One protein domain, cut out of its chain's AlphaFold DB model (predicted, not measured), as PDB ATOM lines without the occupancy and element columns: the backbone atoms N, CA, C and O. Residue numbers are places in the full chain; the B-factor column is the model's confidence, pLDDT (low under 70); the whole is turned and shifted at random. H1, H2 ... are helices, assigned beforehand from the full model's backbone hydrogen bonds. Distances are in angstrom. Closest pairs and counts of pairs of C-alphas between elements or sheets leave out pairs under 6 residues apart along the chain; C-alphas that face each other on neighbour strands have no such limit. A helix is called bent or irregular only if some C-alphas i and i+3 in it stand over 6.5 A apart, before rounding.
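Overview. This is residues 68 to 196 of the 433 residues of the protein "Hypothetical protein" of Rotaria magnacalcarata (UniProt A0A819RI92). The domain is an elongated slab of helices: a four-helix up-and-down bundle, H3, H4, H5 and H6, makes one end, and a smaller group of H2, with H1 and H7 packed on it, continues the slab. H4, H3 and H2 form a row in one layer, H5, H6 and H7 follow each other in the other, and H8 makes the opposite end, where residues 190 to 196 stick out. The printed part has 129 residues with eight named helices, H1 to H8 in chain order, and no named strand; the class is all helix. It is compact, with a radius of gyration of the C-alphas of 16.0 A, and spans 54 by 32 by 21 A.

Along the chain. H4, the longest helix, covers residues 113 to 128 and is 20.7 A long, from C-alpha 113 at (117.208, 78.526, 73.734). It is neither bent nor irregular, but only just: C-alphas 125 and 128 are 6.2 A apart. Before it come H1, residues 72 to 77, from C-alpha 72 at (121.273, 66.276, 101.703); H2, residues 79 to 91, 19.0 A; and H3, residues 95 to 107, 18.6 A. After it come H5, residues 142 to 154, 18.4 A; H6, residues 162 to 174, 18.2 A; H7, residues 176 to 180; and H8, residues 184 to 194, 15.1 A, ending at C-alpha 194 at (128.552, 47.074, 105.955).

Arrangement. In the bundle, each helix runs against the one before it. H4 touches H3 at a shallow tilt of 13 degrees, the closest C-alphas being Leu 107 and Ile 116, 6.3 A apart. H4 and H5 form a hairpin and touch at 27 degrees, a shallow tilt, closest at C-alphas 128 and 145, 6.6 A. Residues 144 to 148 of H5 touch residues 163 to 164 of H6, closest at C-alphas 144 and 164, 6.2 A. H3 touches H6 at 37 degrees, only just steep, closest at C-alphas 101 and 165, 5.8 A. H4 and H6 are apart. Residues 86 to 89 of H2 touch residues 95 to 98 of H3, closest at C-alphas 89 and 95, 4.8 A. H1 and H2 touch only at the corner, closest at C-alphas 75 and 81, 4.8 A. Residues 85 to 89 of H2 touch H7, closest at C-alphas 88 and 180, 6.9 A. H8 is close to H2 but not clearly touching, with C-alphas 88 and 185 7.4 A apart. Every O i to N i+4 pair is within hydrogen-bond range in H1 and H3 to H8, and 8 of 9 in H2.

Size, cuts and confidence. The C-alphas farthest apart, of Asn 154 and Glu 195, are 54.3 A apart. The printed part has no cut. The link from H4 to H5, residues 129 to 141, is long; within it residues 132 to 134 have pLDDT under 70, against a mean of 93.9 for the printed part.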
ATOM      1  N   TRP A  68     125.527  59.851 102.686       95.12
ATOM      2  CA  TRP A  68     124.197  60.426 102.465       95.12
ATOM      3  C   TRP A  68     123.614  61.101 103.711       95.12
ATOM      4  O   TRP A  68     122.786  61.993 103.567       95.12
ATOM      5  N   ALA A  69     124.023  60.699 104.921       94.12
ATOM      6  CA  ALA A  69     123.592  61.344 106.166       94.12
ATOM      7  C   ALA A  69     124.402  62.604 106.515       94.12
ATOM      8  O   ALA A  69     123.952  63.411 107.326       94.12
ATOM      9  N   VAL A  70     125.581  62.786 105.908       92.25
ATOM     10  CA  VAL A  70     126.470  63.936 106.166       92.25
ATOM     11  C   VAL A  70     125.927  65.222 105.528       92.25
ATOM     12  O   VAL A  70     126.244  66.314 105.983       92.25
ATOM     13  N   GLY A  71     125.088  65.118 104.494       91.88
ATOM     14  CA  GLY A  71     124.415  66.265 103.888       91.88
ATOM     15  C   GLY A  71     123.427  65.840 102.808       91.88
ATOM     16  O   GLY A  71     123.692  64.912 102.044       91.88
ATOM     17  N   PHE A  72     122.304  66.550 102.709       96.62
ATOM     18  CA  PHE A  72     121.273  66.276 101.703       96.62
ATOM     19  C   PHE A  72     121.822  66.463 100.279       96.62
ATOM     20  O   PHE A  72     121.520  65.701  99.367       96.62
ATOM     21  N   GLU A  73     122.744  67.409 100.127       95.75
ATOM     22  CA  GLU A  73     123.559  67.657  98.945       95.75
ATOM     23  C   GLU A  73     124.338  66.402  98.508       95.75
ATOM     24  O   GLU A  73     124.398  66.100  97.318       95.75
ATOM     25  N   LYS A  74     124.896  65.629  99.454       94.25
ATOM     26  CA  LYS A  74     125.599  64.367  99.153       94.25
ATOM     27  C   LYS A  74     124.629  63.250  98.764       94.25
ATOM     28  O   LYS A  74     124.941  62.486  97.857       94.25
ATOM     29  N   LEU A  75     123.451  63.185  99.393       96.62
ATOM     30  CA  LEU A  75     122.390  62.247  99.005       96.62
ATOM     31  C   LEU A  75     121.895  62.503  97.570       96.62
ATOM     32  O   LEU A  75     121.724  61.547  96.820       96.62
ATOM     33  N   LEU A  76     121.675  63.766  97.182       96.50
ATOM     34  CA  LEU A  76     121.156  64.108  95.849       96.50
ATOM     35  C   LEU A  76     122.215  64.041  94.738       96.50
ATOM     36  O   LEU A  76     121.871  63.742  93.595       96.50
ATOM     37  N   ASN A  77     123.488  64.302  95.056       94.25
ATOM     38  CA  ASN A  77     124.593  64.186  94.097       94.25
ATOM     39  C   ASN A  77     125.005  62.728  93.821       94.25
ATOM     40  O   ASN A  77     125.636  62.460  92.798       94.25
ATOM     41  N   ASP A  78     124.661  61.783  94.699       94.62
ATOM     42  CA  ASP A  78     124.906  60.362  94.471       94.62
ATOM     43  C   ASP A  78     123.758  59.697  93.693       94.62
ATOM     44  O   ASP A  78     122.616  59.687  94.147       94.62
ATOM     45  N   GLU A  79     124.051  59.056  92.554       91.88
ATOM     46  CA  GLU A  79     123.017  58.428  91.709       91.88
ATOM     47  C   GLU A  79     122.196  57.350  92.444       91.88
ATOM     48  O   GLU A  79     121.005  57.184  92.170       91.88
ATOM     49  N   MET A  80     122.810  56.618  93.386       93.75
ATOM     50  CA  MET A  80     122.098  55.628  94.200       93.75
ATOM     51  C   MET A  80     121.292  56.295  95.315       93.75
ATOM     52  O   MET A  80     120.127  55.943  95.493       93.75
ATOM     53  N   GLY A  81     121.867  57.275  96.015       95.56
ATOM     54  CA  GLY A  81     121.167  58.076  97.019       95.56
ATOM     55  C   GLY A  81     119.897  58.722  96.470       95.56
ATOM     56  O   GLY A  81     118.801  58.489  96.986       95.56
ATOM     57  N   LEU A  82     120.020  59.432  95.347       96.44
ATOM     58  CA  LEU A  82     118.917  60.060  94.622       96.44
ATOM     59  C   LEU A  82     117.827  59.047  94.225       96.44
ATOM     60  O   LEU A  82     116.634  59.330  94.369       96.44
ATOM     61  N   HIS A  83     118.211  57.850  93.763       95.50
ATOM     62  CA  HIS A  83     117.259  56.794  93.411       95.50
ATOM     63  C   HIS A  83     116.514  56.252  94.638       95.50
ATOM     64  O   HIS A  83     115.283  56.208  94.619       95.50
ATOM     65  N   VAL A  84     117.225  55.876  95.708       96.06
ATOM     66  CA  VAL A  84     116.608  55.314  96.924       96.06
ATOM     67  C   VAL A  84     115.723  56.357  97.616       96.06
ATOM     68  O   VAL A  84     114.630  56.017  98.070       96.06
ATOM     69  N   PHE A  85     116.128  57.630  97.628       97.69
ATOM     70  CA  PHE A  85     115.308  58.735  98.133       97.69
ATOM     71  C   PHE A  85     114.051  58.969  97.278       97.69
ATOM     72  O   PHE A  85     112.970  59.200  97.818       97.69
ATOM     73  N   THR A  86     114.143  58.808  95.953       97.00
ATOM     74  CA  THR A  86     112.968  58.853  95.062       97.00
ATOM     75  C   THR A  86     112.002  57.690  95.326       97.00
ATOM     76  O   THR A  86     110.790  57.901  95.360       97.00
ATOM     77  N   GLU A  87     112.497  56.468  95.565       96.38
ATOM     78  CA  GLU A  87     111.639  55.332  95.956       96.38
ATOM     79  C   GLU A  87     111.058  55.472  97.371       96.38
ATOM     80  O   GLU A  87     109.995  54.920  97.652       96.38
ATOM     81  N   PHE A  88     111.720  56.217  98.260       97.06
ATOM     82  CA  PHE A  88     111.184  56.576  99.572       97.06
ATOM     83  C   PHE A  88     110.024  57.577  99.443       97.06
ATOM     84  O   PHE A  88     108.925  57.294  99.915       97.06
ATOM     85  N   LEU A  89     110.219  58.685  98.718       96.62
ATOM     86  CA  LEU A  89     109.184  59.706  98.508       96.62
ATOM     87  C   LEU A  89     107.936  59.167  97.793       96.62
ATOM     88  O   LEU A  89     106.829  59.584  98.115       96.62
ATOM     89  N   LYS A  90     108.083  58.188  96.888       94.25
ATOM     90  CA  LYS A  90     106.942  57.475  96.278       94.25
ATOM     91  C   LYS A  90     106.071  56.728  97.294       94.25
ATOM     92  O   LYS A  90     104.867  56.624  97.093       94.25
ATOM     93  N   LYS A  91     106.660  56.189  98.368       93.75
ATOM     94  CA  LYS A  91     105.914  55.518  99.452       93.75
ATOM     95  C   LYS A  91     105.234  56.520 100.387       93.75
ATOM     96  O   LYS A  91     104.227  56.182 100.997       93.75
ATOM     97  N   GLU A  92     105.770  57.736 100.480       93.44
ATOM     98  CA  GLU A  92     105.175  58.868 101.199       93.44
ATOM     99  C   GLU A  92     104.317  59.779 100.292       93.44
ATOM    100  O   GLU A  92     103.986  60.887 100.703       93.44
ATOM    101  N   PHE A  93     103.979  59.346  99.068       90.88
ATOM    102  CA  PHE A  93     103.171  60.089  98.082       90.88
ATOM    103  C   PHE A  93     103.600  61.561  97.873       90.88
ATOM    104  O   PHE A  93     102.757  62.435  97.713       90.88
ATOM    105  N   SER A  94     104.911  61.825  97.897       95.50
ATOM    106  CA  SER A  94     105.519  63.171  97.827       95.50
ATOM    107  C   SER A  94     106.668  63.262  96.802       95.50
ATOM    108  O   SER A  94     107.594  64.079  96.904       95.50
ATOM    109  N   GLN A  95     106.649  62.370  95.804       95.31
ATOM    110  CA  GLN A  95     107.670  62.241  94.756       95.31
ATOM    111  C   GLN A  95     107.747  63.422  93.774       95.31
ATOM    112  O   GLN A  95     108.777  63.599  93.125       95.31
ATOM    113  N   GLU A  96     106.695  64.223  93.642       95.44
ATOM    114  CA  GLU A  96     106.640  65.411  92.783       95.44
ATOM    115  C   GLU A  96     107.727  66.432  93.147       95.44
ATOM    116  O   GLU A  96     108.363  66.988  92.254       95.44
ATOM    117  N   ASN A  97     108.047  66.570  94.440       96.81
ATOM    118  CA  ASN A  97     109.109  67.450  94.938       96.81
ATOM    119  C   ASN A  97     110.487  67.100  94.351       96.81
ATOM    120  O   ASN A  97     111.182  67.962  93.804       96.81
ATOM    121  N   ILE A  98     110.881  65.821  94.418       97.69
ATOM    122  CA  ILE A  98     112.182  65.388  93.893       97.69
ATOM    123  C   ILE A  98     112.183  65.329  92.366       97.69
ATOM    124  O   ILE A  98     113.200  65.637  91.748       97.69
ATOM    125  N   GLN A  99     111.050  64.999  91.736       97.06
ATOM    126  CA  GLN A  99     110.931  65.023  90.279       97.06
ATOM    127  C   GLN A  99     111.093  66.442  89.726       97.06
ATOM    128  O   GLN A  99     111.898  66.639  88.819       97.06
ATOM    129  N   PHE A 100     110.421  67.435  90.315       98.06
ATOM    130  CA  PHE A 100     110.593  68.845  89.970       98.06
ATOM    131  C   PHE A 100     112.049  69.304  90.130       98.06
ATOM    132  O   PHE A 100     112.611  69.906  89.212       98.06
ATOM    133  N   TRP A 101     112.699  68.966  91.252       98.19
ATOM    134  CA  TRP A 101     114.111  69.295  91.477       98.19
ATOM    135  C   TRP A 101     115.030  68.658  90.417       98.19
ATOM    136  O   TRP A 101     115.877  69.338  89.837       98.19
ATOM    137  N   ILE A 102     114.807  67.379  90.093       97.25
ATOM    138  CA  ILE A 102     115.514  66.634  89.038       97.25
ATOM    139  C   ILE A 102     115.280  67.254  87.644       97.25
ATOM    140  O   ILE A 102     116.177  67.240  86.800       97.25
ATOM    141  N   GLU A 103     114.087  67.777  87.364       97.88
ATOM    142  CA  GLU A 103     113.758  68.425  86.090       97.88
ATOM    143  C   GLU A 103     114.381  69.830  85.977       97.88
ATOM    144  O   GLU A 103     114.862  70.190  84.898       97.88
ATOM    145  N   CYS A 104     114.488  70.577  87.081       97.81
ATOM    146  CA  CYS A 104     115.257  71.827  87.147       97.81
ATOM    147  C   CYS A 104     116.754  71.579  86.905       97.81
ATOM    148  O   CYS A 104     117.377  72.257  86.088       97.81
ATOM    149  N   GLU A 105     117.321  70.533  87.514       97.25
ATOM    150  CA  GLU A 105     118.704  70.106  87.261       97.25
ATOM    151  C   GLU A 105     118.960  69.617  85.828       97.25
ATOM    152  O   GLU A 105     120.118  69.495  85.422       97.25
ATOM    153  N   LYS A 106     117.913  69.356  85.037       96.50
ATOM    154  CA  LYS A 106     118.031  69.143  83.586       96.50
ATOM    155  C   LYS A 106     118.008  70.457  82.829       96.50
ATOM    156  O   LYS A 106     118.857  70.645  81.967       96.50
ATOM    157  N   LEU A 107     117.084  71.359  83.167       97.75
ATOM    158  CA  LEU A 107     116.953  72.672  82.529       97.75
ATOM    159  C   LEU A 107     118.260  73.482  82.606       97.75
ATOM    160  O   LEU A 107     118.710  73.991  81.584       97.75
ATOM    161  N   LYS A 108     118.930  73.482  83.768       97.12
ATOM    162  CA  LYS A 108     120.255  74.108  83.976       97.12
ATOM    163  C   LYS A 108     121.374  73.586  83.065       97.12
ATOM    164  O   LYS A 108     122.399  74.242  82.923       97.12
ATOM    165  N   LYS A 109     121.218  72.382  82.506       96.06
ATOM    166  CA  LYS A 109     122.230  71.693  81.684       96.06
ATOM    167  C   LYS A 109     121.954  71.820  80.181       96.06
ATOM    168  O   LYS A 109     122.733  71.304  79.382       96.06
ATOM    169  N   LEU A 110     120.865  72.492  79.800       96.25
ATOM    170  CA  LEU A 110     120.571  72.857  78.417       96.25
ATOM    171  C   LEU A 110     121.288  74.165  78.057       96.25
ATOM    172  O   LEU A 110     121.533  75.015  78.912       96.25
ATOM    173  N   SER A 111     121.628  74.328  76.781       95.12
ATOM    174  CA  SER A 111     122.241  75.562  76.257       95.12
ATOM    175  C   SER A 111     121.556  76.084  74.997       95.12
ATOM    176  O   SER A 111     121.812  77.216  74.597       95.12
ATOM    177  N   ASP A 112     120.682  75.285  74.381       96.62
ATOM    178  CA  ASP A 112     119.850  75.722  73.268       96.62
ATOM    179  C   ASP A 112     118.621  76.504  73.784       96.62
ATOM    180  O   ASP A 112     117.920  76.004  74.673       96.62
ATOM    181  N   PRO A 113     118.331  77.715  73.267       95.50
ATOM    182  CA  PRO A 113     117.208  78.526  73.734       95.50
ATOM    183  C   PRO A 113     115.829  77.883  73.553       95.50
ATOM    184  O   PRO A 113     114.942  78.145  74.367       95.50
ATOM    185  N   ASP A 114     115.627  77.050  72.530       95.88
ATOM    186  CA  ASP A 114     114.325  76.454  72.230       95.88
ATOM    187  C   ASP A 114     114.106  75.135  72.978       95.88
ATOM    188  O   ASP A 114     113.001  74.910  73.481       95.88
ATOM    189  N   GLU A 115     115.156  74.337  73.204       96.50
ATOM    190  CA  GLU A 115     115.119  73.267  74.210       96.50
ATOM    191  C   GLU A 115     114.833  73.840  75.610       96.50
ATOM    192  O   GLU A 115     113.976  73.312  76.322       96.50
ATOM    193  N   ILE A 116     115.486  74.947  75.999       97.38
ATOM    194  CA  ILE A 116     115.221  75.657  77.266       97.38
ATOM    195  C   ILE A 116     113.758  76.109  77.336       97.38
ATOM    196  O   ILE A 116     113.092  75.847  78.338       97.38
ATOM    197  N   ARG A 117     113.235  76.745  76.279       96.56
ATOM    198  CA  ARG A 117     111.843  77.220  76.193       96.56
ATOM    199  C   ARG A 117     110.850  76.065  76.348       96.56
ATOM    200  O   ARG A 117     109.975  76.119  77.212       96.56
ATOM    201  N   GLN A 118     111.009  75.000  75.561       96.88
ATOM    202  CA  GLN A 118     110.134  73.823  75.596       96.88
ATOM    203  C   GLN A 118     110.189  73.121  76.962       96.88
ATOM    204  O   GLN A 118     109.154  72.743  77.519       96.88
ATOM    205  N   LYS A 119     111.393  72.972  77.527       97.56
ATOM    206  CA  LYS A 119     111.606  72.343  78.832       97.56
ATOM    207  C   LYS A 119     111.010  73.174  79.967       97.56
ATOM    208  O   LYS A 119     110.361  72.600  80.839       97.56
ATOM    209  N   ALA A 120     111.174  74.497  79.939       97.44
ATOM    210  CA  ALA A 120     110.613  75.395  80.941       97.44
ATOM    211  C   ALA A 120     109.076  75.365  80.936       97.44
ATOM    212  O   ALA A 120     108.475  75.168  81.991       97.44
ATOM    213  N   SER A 121     108.438  75.447  79.762       96.06
ATOM    214  CA  SER A 121     106.975  75.341  79.646       96.06
ATOM    215  C   SER A 121     106.441  73.979  80.103       96.06
ATOM    216  O   SER A 121     105.407  73.917  80.765       96.06
ATOM    217  N   SER A 122     107.163  72.886  79.820       95.94
ATOM    218  CA  SER A 122     106.804  71.552  80.321       95.94
ATOM    219  C   SER A 122     106.875  71.468  81.850       95.94
ATOM    220  O   SER A 122     105.970  70.912  82.461       95.94
ATOM    221  N   ILE A 123     107.924  72.018  82.474       96.62
ATOM    222  CA  ILE A 123     108.079  72.016  83.938       96.62
ATOM    223  C   ILE A 123     107.005  72.889  84.596       96.62
ATOM    224  O   ILE A 123     106.397  72.468  85.579       96.62
ATOM    225  N   TRP A 124     106.734  74.070  84.033       95.62
ATOM    226  CA  TRP A 124     105.655  74.943  84.491       95.62
ATOM    227  C   TRP A 124     104.314  74.205  84.504       95.62
ATOM    228  O   TRP A 124     103.669  74.134  85.549       95.62
ATOM    229  N   SER A 125     103.934  73.600  83.376       93.38
ATOM    230  CA  SER A 125     102.626  72.958  83.220       93.38
ATOM    231  C   SER A 125     102.449  71.707  84.091       93.38
ATOM    232  O   SER A 125     101.353  71.459  84.576       93.38
ATOM    233  N   THR A 126     103.517  70.940  84.352       93.50
ATOM    234  CA  THR A 126     103.444  69.735  85.203       93.50
ATOM    235  C   THR A 126     103.465  70.031  86.708       93.50
ATOM    236  O   THR A 126     102.842  69.293  87.465       93.50
ATOM    237  N   TYR A 127     104.189  71.064  87.159       95.12
ATOM    238  CA  TYR A 127     104.494  71.242  88.589       95.12
ATOM    239  C   TYR A 127     103.998  72.564  89.201       95.12
ATOM    240  O   TYR A 127     103.719  72.593  90.400       95.12
ATOM    241  N   LEU A 128     103.904  73.658  88.433       93.69
ATOM    242  CA  LEU A 128     103.591  75.000  88.964       93.69
ATOM    243  C   LEU A 128     102.211  75.530  88.557       93.69
ATOM    244  O   LEU A 128     101.652  76.335  89.303       93.69
ATOM    245  N   GLN A 129     101.697  75.126  87.394       89.69
ATOM    246  CA  GLN A 129     100.433  75.606  86.845       89.69
ATOM    247  C   GLN A 129      99.242  75.200  87.726       89.69
ATOM    248  O   GLN A 129      99.164  74.079  88.231       89.69
ATOM    249  N   ASP A 130      98.280  76.108  87.868       82.38
ATOM    250  CA  ASP A 130      97.004  75.813  88.507       82.38
ATOM    251  C   ASP A 130      96.108  75.010  87.545       82.38
ATOM    252  O   ASP A 130      95.381  75.572  86.728       82.38
ATOM    253  N   THR A 131      96.212  73.679  87.615       77.31
ATOM    254  CA  THR A 131      95.328  72.708  86.946       77.31
ATOM    255  C   THR A 131      94.371  72.045  87.939       77.31
ATOM    256  O   THR A 131      94.712  71.877  89.117       77.31
ATOM    257  N   ASP A 132      93.189  71.641  87.464       69.94
ATOM    258  CA  ASP A 132      92.112  71.056  88.284       69.94
ATOM    259  C   ASP A 132      92.453  69.671  88.863       69.94
ATOM    260  O   ASP A 132      91.894  69.262  89.879       69.94
ATOM    261  N   ASP A 133      93.373  68.936  88.230       69.81
ATOM    262  CA  ASP A 133      93.792  67.602  88.665       69.81
ATOM    263  C   ASP A 133      94.820  67.639  89.810       69.81
ATOM    264  O   ASP A 133      94.883  66.700  90.603       69.81
ATOM    265  N   GLY A 134      95.626  68.707  89.901       64.69
ATOM    266  CA  GLY A 134      96.529  69.046  91.015       64.69
ATOM    267  C   GLY A 134      97.648  68.044  91.352       64.69
ATOM    268  O   GLY A 134      98.520  68.355  92.161       64.69
ATOM    269  N   SER A 135      97.652  66.864  90.732       70.00
ATOM    270  CA  SER A 135      98.296  65.624  91.201       70.00
ATOM    271  C   SER A 135      99.835  65.650  91.260       70.00
ATOM    272  O   SER A 135     100.457  64.777  91.859       70.00
ATOM    273  N   CYS A 136     100.470  66.647  90.639       81.88
ATOM    274  CA  CYS A 136     101.923  66.865  90.663       81.88
ATOM    275  C   CYS A 136     102.316  68.278  91.139       81.88
ATOM    276  O   CYS A 136     103.476  68.670  91.001       81.88
ATOM    277  N   ARG A 137     101.375  69.064  91.687       90.00
ATOM    278  CA  ARG A 137     101.615  70.469  92.048       90.00
ATOM    279  C   ARG A 137     102.541  70.581  93.263       90.00
ATOM    280  O   ARG A 137     102.231  70.078  94.339       90.00
ATOM    281  N   ILE A 138     103.656  71.296  93.111       94.38
ATOM    282  CA  ILE A 138     104.640  71.488  94.188       94.38
ATOM    283  C   ILE A 138     104.208  72.569  95.189       94.38
ATOM    284  O   ILE A 138     103.614  73.594  94.828       94.38
ATOM    285  N   ASN A 139     104.575  72.377  96.458       91.69
ATOM    286  CA  ASN A 139     104.300  73.331  97.530       91.69
ATOM    287  C   ASN A 139     105.336  74.475  97.557       91.69
ATOM    288  O   ASN A 139     106.324  74.419  98.287       91.69
ATOM    289  N   ILE A 140     105.098  75.504  96.739       93.94
ATOM    290  CA  ILE A 140     105.830  76.785  96.741       93.94
ATOM    291  C   ILE A 140     104.895  77.965  97.019       93.94
ATOM    292  O   ILE A 140     103.691  77.903  96.729       93.94
ATOM    293  N   ASP A 141     105.461  79.063  97.524       93.25
ATOM    294  CA  ASP A 141     104.701  80.282  97.811       93.25
ATOM    295  C   ASP A 141     104.183  80.976  96.532       93.25
ATOM    296  O   ASP A 141     104.758  80.865  95.443       93.25
ATOM    297  N   SER A 142     103.082  81.720  96.664       93.31
ATOM    298  CA  SER A 142     102.392  82.352  95.532       93.31
ATOM    299  C   SER A 142     103.196  83.453  94.833       93.31
ATOM    300  O   SER A 142     103.041  83.628  93.623       93.31
ATOM    301  N   ARG A 143     104.083  84.169  95.538       95.12
ATOM    302  CA  ARG A 143     104.980  85.164  94.930       95.12
ATOM    303  C   ARG A 143     106.040  84.460  94.086       95.12
ATOM    304  O   ARG A 143     106.239  84.838  92.939       95.12
ATOM    305  N   THR A 144     106.653  83.395  94.601       95.56
ATOM    306  CA  THR A 144     107.620  82.582  93.840       95.56
ATOM    307  C   THR A 144     106.975  81.905  92.623       95.56
ATOM    308  O   THR A 144     107.570  81.913  91.545       95.56
ATOM    309  N   ARG A 145     105.731  81.410  92.732       95.62
ATOM    310  CA  ARG A 145     104.956  80.910  91.576       95.62
ATOM    311  C   ARG A 145     104.745  82.005  90.519       95.62
ATOM    312  O   ARG A 145     104.992  81.761  89.341       95.62
ATOM    313  N   HIS A 146     104.366  83.215  90.932       94.88
ATOM    314  CA  HIS A 146     104.156  84.344  90.019       94.88
ATOM    315  C   HIS A 146     105.454  84.841  89.356       94.88
ATOM    316  O   HIS A 146     105.476  85.087  88.152       94.88
ATOM    317  N   GLU A 147     106.562  84.932  90.095       95.00
ATOM    318  CA  GLU A 147     107.884  85.283  89.548       95.00
ATOM    319  C   GLU A 147     108.340  84.287  88.465       95.00
ATOM    320  O   GLU A 147     108.861  84.698  87.422       95.00
ATOM    321  N   CYS A 148     108.076  82.988  88.660       95.50
ATOM    322  CA  CYS A 148     108.335  81.962  87.649       95.50
ATOM    323  C   CYS A 148     107.450  82.160  86.402       95.50
ATOM    324  O   CYS A 148     107.944  82.052  85.280       95.50
ATOM    325  N   GLN A 149     106.168  82.500  86.585       95.31
ATOM    326  CA  GLN A 149     105.222  82.766  85.495       95.31
ATOM    327  C   GLN A 149     105.663  83.954  84.628       95.31
ATOM    328  O   GLN A 149     105.763  83.834  83.408       95.31
ATOM    329  N   GLN A 150     105.986  85.089  85.256       95.25
ATOM    330  CA  GLN A 150     106.460  86.290  84.560       95.25
ATOM    331  C   GLN A 150     107.774  86.029  83.816       95.25
ATOM    332  O   GLN A 150     107.944  86.442  82.670       95.25
ATOM    333  N   SER A 151     108.699  85.291  84.431       93.88
ATOM    334  CA  SER A 151     109.958  84.911  83.780       93.88
ATOM    335  C   SER A 151     109.743  84.013  82.554       93.88
ATOM    336  O   SER A 151     110.486  84.130  81.577       93.88
ATOM    337  N   LEU A 152     108.713  83.157  82.571       94.06
ATOM    338  CA  LEU A 152     108.377  82.244  81.473       94.06
ATOM    339  C   LEU A 152     107.758  82.989  80.284       94.06
ATOM    340  O   LEU A 152     108.054  82.658  79.139       94.06
ATOM    341  N   LEU A 153     106.928  83.997  80.559       92.44
ATOM    342  CA  LEU A 153     106.318  84.849  79.535       92.44
ATOM    343  C   LEU A 153     107.345  85.790  78.886       92.44
ATOM    344  O   LEU A 153     107.335  85.962  77.671       92.44
ATOM    345  N   ASN A 154     108.246  86.372  79.685       91.50
ATOM    346  CA  ASN A 154     109.186  87.393  79.217       91.50
ATOM    347  C   ASN A 154     110.434  86.811  78.534       91.50
ATOM    348  O   ASN A 154     110.754  87.184  77.406       91.50
ATOM    349  N   LYS A 155     111.183  85.932  79.220       89.62
ATOM    350  CA  LYS A 155     112.405  85.314  78.675       89.62
ATOM    351  C   LYS A 155     112.798  84.039  79.442       89.62
ATOM    352  O   LYS A 155     113.564  84.111  80.415       89.62
ATOM    353  N   PRO A 156     112.349  82.858  78.977       92.50
ATOM    354  CA  PRO A 156     112.827  81.573  79.473       92.50
ATOM    355  C   PRO A 156     114.356  81.473  79.422       92.50
ATOM    356  O   PRO A 156     114.993  81.838  78.433       92.50
ATOM    357  N   HIS A 157     114.942  80.987  80.510       94.06
ATOM    358  CA  HIS A 157     116.382  80.820  80.686       94.06
ATOM    359  C   HIS A 157     116.649  79.665  81.661       94.06
ATOM    360  O   HIS A 157     115.759  79.254  82.405       94.06
ATOM    361  N   ALA A 158     117.872  79.134  81.670       95.44
ATOM    362  CA  ALA A 158     118.203  77.873  82.344       95.44
ATOM    363  C   ALA A 158     117.953  77.862  83.877       95.44
ATOM    364  O   ALA A 158     117.687  76.805  84.449       95.44
ATOM    365  N   ASN A 159     117.974  79.037  84.523       96.12
ATOM    366  CA  ASN A 159     117.788  79.218  85.971       96.12
ATOM    367  C   ASN A 159     116.382  79.707  86.381       96.12
ATOM    368  O   ASN A 159     116.158  79.983  87.554       96.12
ATOM    369  N   ILE A 160     115.413  79.779  85.460       96.38
ATOM    370  CA  ILE A 160     114.067  80.347  85.696       96.38
ATOM    371  C   ILE A 160     113.344  79.847  86.965       96.38
ATOM    372  O   ILE A 160     112.579  80.595  87.570       96.38
ATOM    373  N   PHE A 161     113.591  78.606  87.392       97.69
ATOM    374  CA  PHE A 161     112.972  78.004  88.579       97.69
ATOM    375  C   PHE A 161     113.870  77.984  89.826       97.69
ATOM    376  O   PHE A 161     113.502  77.355  90.812       97.69
ATOM    377  N   GLU A 162     115.033  78.640  89.827       97.25
ATOM    378  CA  GLU A 162     116.051  78.548  90.891       97.25
ATOM    379  C   GLU A 162     115.492  78.816  92.301       97.25
ATOM    380  O   GLU A 162     115.735  78.041  93.230       97.25
ATOM    381  N   LYS A 163     114.644  79.840  92.450       97.12
ATOM    382  CA  LYS A 163     113.973  80.172  93.718       97.12
ATOM    383  C   LYS A 163     112.968  79.096  94.161       97.12
ATOM    384  O   LYS A 163     112.977  78.686  95.320       97.12
ATOM    385  N   ALA A 164     112.147  78.593  93.238       97.62
ATOM    386  CA  ALA A 164     111.203  77.503  93.502       97.62
ATOM    387  C   ALA A 164     111.934  76.191  93.842       97.62
ATOM    388  O   ALA A 164     111.570  75.490  94.785       97.62
ATOM    389  N   GLN A 165     113.016  75.882  93.121       98.19
ATOM    390  CA  GLN A 165     113.871  74.724  93.371       98.19
ATOM    391  C   GLN A 165     114.544  74.811  94.748       98.19
ATOM    392  O   GLN A 165     114.631  73.795  95.433       98.19
ATOM    393  N   SER A 166     114.972  76.004  95.174       97.94
ATOM    394  CA  SER A 166     115.518  76.249  96.516       97.94
ATOM    395  C   SER A 166     114.482  75.975  97.616       97.94
ATOM    396  O   SER A 166     114.786  75.268  98.579       97.94
ATOM    397  N   GLN A 167     113.233  76.428  97.442       98.00
ATOM    398  CA  GLN A 167     112.145  76.131  98.383       98.00
ATOM    399  C   GLN A 167     111.844  74.632  98.476       98.00
ATOM    400  O   GLN A 167     111.799  74.091  99.577       98.00
ATOM    401  N   ILE A 168     111.709  73.938  97.342       97.94
ATOM    402  CA  ILE A 168     111.431  72.493  97.329       97.94
ATOM    403  C   ILE A 168     112.619  71.669  97.844       97.94
ATOM    404  O   ILE A 168     112.428  70.671  98.540       97.94
ATOM    405  N   PHE A 169     113.854  72.112  97.594       98.06
ATOM    406  CA  PHE A 169     115.043  71.538  98.217       98.06
ATOM    407  C   PHE A 169     114.991  71.670  99.746       98.06
ATOM    408  O   PHE A 169     115.172  70.673 100.442       98.06
ATOM    409  N   GLN A 170     114.682  72.857 100.277       97.75
ATOM    410  CA  GLN A 170     114.602  73.082 101.723       97.75
ATOM    411  C   GLN A 170     113.416  72.347 102.372       97.75
ATOM    412  O   GLN A 170     113.575  71.794 103.460       97.75
ATOM    413  N   LEU A 171     112.267  72.267 101.692       96.44
ATOM    414  CA  LEU A 171     111.102  71.474 102.101       96.44
ATOM    415  C   LEU A 171     111.490  69.999 102.292       96.44
ATOM    416  O   LEU A 171     111.315  69.445 103.377       96.44
ATOM    417  N   MET A 172     112.105  69.388 101.272       97.56
ATOM    418  CA  MET A 172     112.596  68.010 101.367       97.56
ATOM    419  C   MET A 172     113.691  67.856 102.432       97.56
ATOM    420  O   MET A 172     113.690  66.855 103.144       97.56
ATOM    421  N   LYS A 173     114.607  68.827 102.567       97.06
ATOM    422  CA  LYS A 173     115.731  68.792 103.519       97.06
ATOM    423  C   LYS A 173     115.276  68.828 104.981       97.06
ATOM    424  O   LYS A 173     115.859  68.131 105.808       97.06
ATOM    425  N   LEU A 174     114.256  69.628 105.300       94.75
ATOM    426  CA  LEU A 174     113.720  69.755 106.660       94.75
ATOM    427  C   LEU A 174     112.741  68.632 107.023       94.75
ATOM    428  O   LEU A 174     112.717  68.205 108.176       94.75
ATOM    429  N   ASP A 175     111.964  68.136 106.059       95.12
ATOM    430  CA  ASP A 175     110.925  67.134 106.305       95.12
ATOM    431  C   ASP A 175     111.359  65.724 105.861       95.12
ATOM    432  O   ASP A 175     111.957  64.972 106.643       95.12
ATOM    433  N   SER A 176     111.108  65.363 104.598       96.88
ATOM    434  CA  SER A 176     111.245  63.993 104.088       96.88
ATOM    435  C   SER A 176     112.660  63.412 104.185       96.88
ATOM    436  O   SER A 176     112.805  62.216 104.410       96.88
ATOM    437  N   TYR A 177     113.722  64.218 104.079       97.94
ATOM    438  CA  TYR A 177     115.110  63.780 104.304       97.94
ATOM    439  C   TYR A 177     115.333  63.335 105.756       97.94
ATOM    440  O   TYR A 177     115.951  62.298 106.012       97.94
ATOM    441  N   THR A 178     114.757  64.052 106.728       96.50
ATOM    442  CA  THR A 178     114.886  63.682 108.146       96.50
ATOM    443  C   THR A 178     114.071  62.436 108.492       96.50
ATOM    444  O   THR A 178     114.470  61.689 109.389       96.50
ATOM    445  N   ARG A 179     112.966  62.167 107.774       97.50
ATOM    446  CA  ARG A 179     112.259  60.875 107.825       97.50
ATOM    447  C   ARG A 179     113.044  59.771 107.118       97.50
ATOM    448  O   ARG A 179     113.190  58.689 107.682       97.50
ATOM    449  N   PHE A 180     113.621  60.044 105.949       97.75
ATOM    450  CA  PHE A 180     114.413  59.091 105.168       97.75
ATOM    451  C   PHE A 180     115.582  58.510 105.971       97.75
ATOM    452  O   PHE A 180     115.688  57.287 106.073       97.75
ATOM    453  N   LEU A 181     116.394  59.347 106.629       96.44
ATOM    454  CA  LEU A 181     117.505  58.876 107.472       96.44
ATOM    455  C   LEU A 181     117.043  58.052 108.691       96.44
ATOM    456  O   LEU A 181     117.800  57.239 109.222       96.44
ATOM    457  N   LYS A 182     115.791  58.225 109.133       94.75
ATOM    458  CA  LYS A 182     115.163  57.430 110.204       94.75
ATOM    459  C   LYS A 182     114.438  56.186 109.668       94.75
ATOM    460  O   LYS A 182     114.095  55.305 110.458       94.75
ATOM    461  N   SER A 183     114.207  56.082 108.358       95.94
ATOM    462  CA  SER A 183     113.459  54.995 107.714       95.94
ATOM    463  C   SER A 183     114.182  53.645 107.800       95.94
ATOM    464  O   SER A 183     115.364  53.570 108.137       95.94
ATOM    465  N   ASN A 184     113.483  52.552 107.489       94.12
ATOM    466  CA  ASN A 184     114.137  51.250 107.330       94.12
ATOM    467  C   ASN A 184     114.885  51.138 105.992       94.12
ATOM    468  O   ASN A 184     115.949  50.530 105.964       94.12
ATOM    469  N   MET A 185     114.435  51.832 104.937       94.56
ATOM    470  CA  MET A 185     115.110  51.836 103.631       94.56
ATOM    471  C   MET A 185     116.568  52.301 103.738       94.56
ATOM    472  O   MET A 185     117.463  51.628 103.231       94.56
ATOM    473  N   TYR A 186     116.826  53.408 104.443       94.31
ATOM    474  CA  TYR A 186     118.193  53.892 104.662       94.31
ATOM    475  C   TYR A 186     119.029  52.914 105.508       94.31
ATOM    476  O   TYR A 186     120.162  52.594 105.151       94.31
ATOM    477  N   LYS A 187     118.455  52.368 106.591       92.19
ATOM    478  CA  LYS A 187     119.131  51.376 107.452       92.19
ATOM    479  C   LYS A 187     119.521  50.113 106.681       92.19
ATOM    480  O   LYS A 187     120.616  49.601 106.876       92.19
ATOM    481  N   GLU A 188     118.655  49.619 105.803       93.19
ATOM    482  CA  GLU A 188     118.923  48.456 104.950       93.19
ATOM    483  C   GLU A 188     120.043  48.732 103.939       93.19
ATOM    484  O   GLU A 188     120.897  47.874 103.729       93.19
ATOM    485  N   CYS A 189     120.104  49.945 103.377       92.50
ATOM    486  CA  CYS A 189     121.220  50.365 102.528       92.50
ATOM    487  C   CYS A 189     122.552  50.353 103.299       92.50
ATOM    488  O   CYS A 189     123.535  49.804 102.805       92.50
ATOM    489  N   ILE A 190     122.563  50.886 104.530       91.56
ATOM    490  CA  ILE A 190     123.735  50.882 105.422       91.56
ATOM    491  C   ILE A 190     124.153  49.453 105.794       91.56
ATOM    492  O   ILE A 190     125.337  49.129 105.752       91.56
ATOM    493  N   MET A 191     123.198  48.579 106.128       89.25
ATOM    494  CA  MET A 191     123.493  47.180 106.461       89.25
ATOM    495  C   MET A 191     124.064  46.415 105.260       89.25
ATOM    496  O   MET A 191     125.039  45.688 105.433       89.25
ATOM    497  N   SER A 192     123.532  46.617 104.047       89.81
ATOM    498  CA  SER A 192     124.122  46.040 102.830       89.81
ATOM    499  C   SER A 192     125.552  46.530 102.598       89.81
ATOM    500  O   SER A 192     126.426  45.700 102.366       89.81
ATOM    501  N   GLU A 193     125.820  47.836 102.720       88.88
ATOM    502  CA  GLU A 193     127.178  48.389 102.586       88.88
ATOM    503  C   GLU A 193     128.146  47.776 103.617       88.88
ATOM    504  O   GLU A 193     129.226  47.309 103.254       88.88
ATOM    505  N   MET A 194     127.736  47.672 104.887       83.12
ATOM    506  CA  MET A 194     128.552  47.074 105.955       83.12
ATOM    507  C   MET A 194     128.809  45.568 105.783       83.12
ATOM    508  O   MET A 194     129.860  45.082 106.220       83.12
ATOM    509  N   GLU A 195     127.874  44.838 105.164       87.06
ATOM    510  CA  GLU A 195     128.002  43.415 104.811       87.06
ATOM    511  C   GLU A 195     128.637  43.187 103.417       87.06
ATOM    512  O   GLU A 195     128.753  42.040 102.988       87.06
ATOM    513  N   GLY A 196     129.060  44.244 102.705       84.31
ATOM    514  CA  GLY A 196     129.674  44.152 101.369       84.31
ATOM    515  C   GLY A 196     128.710  43.732 100.249       84.31
ATOM    516  O   GLY A 196     129.138  43.295  99.182       84.31
TER     517      GLY A 196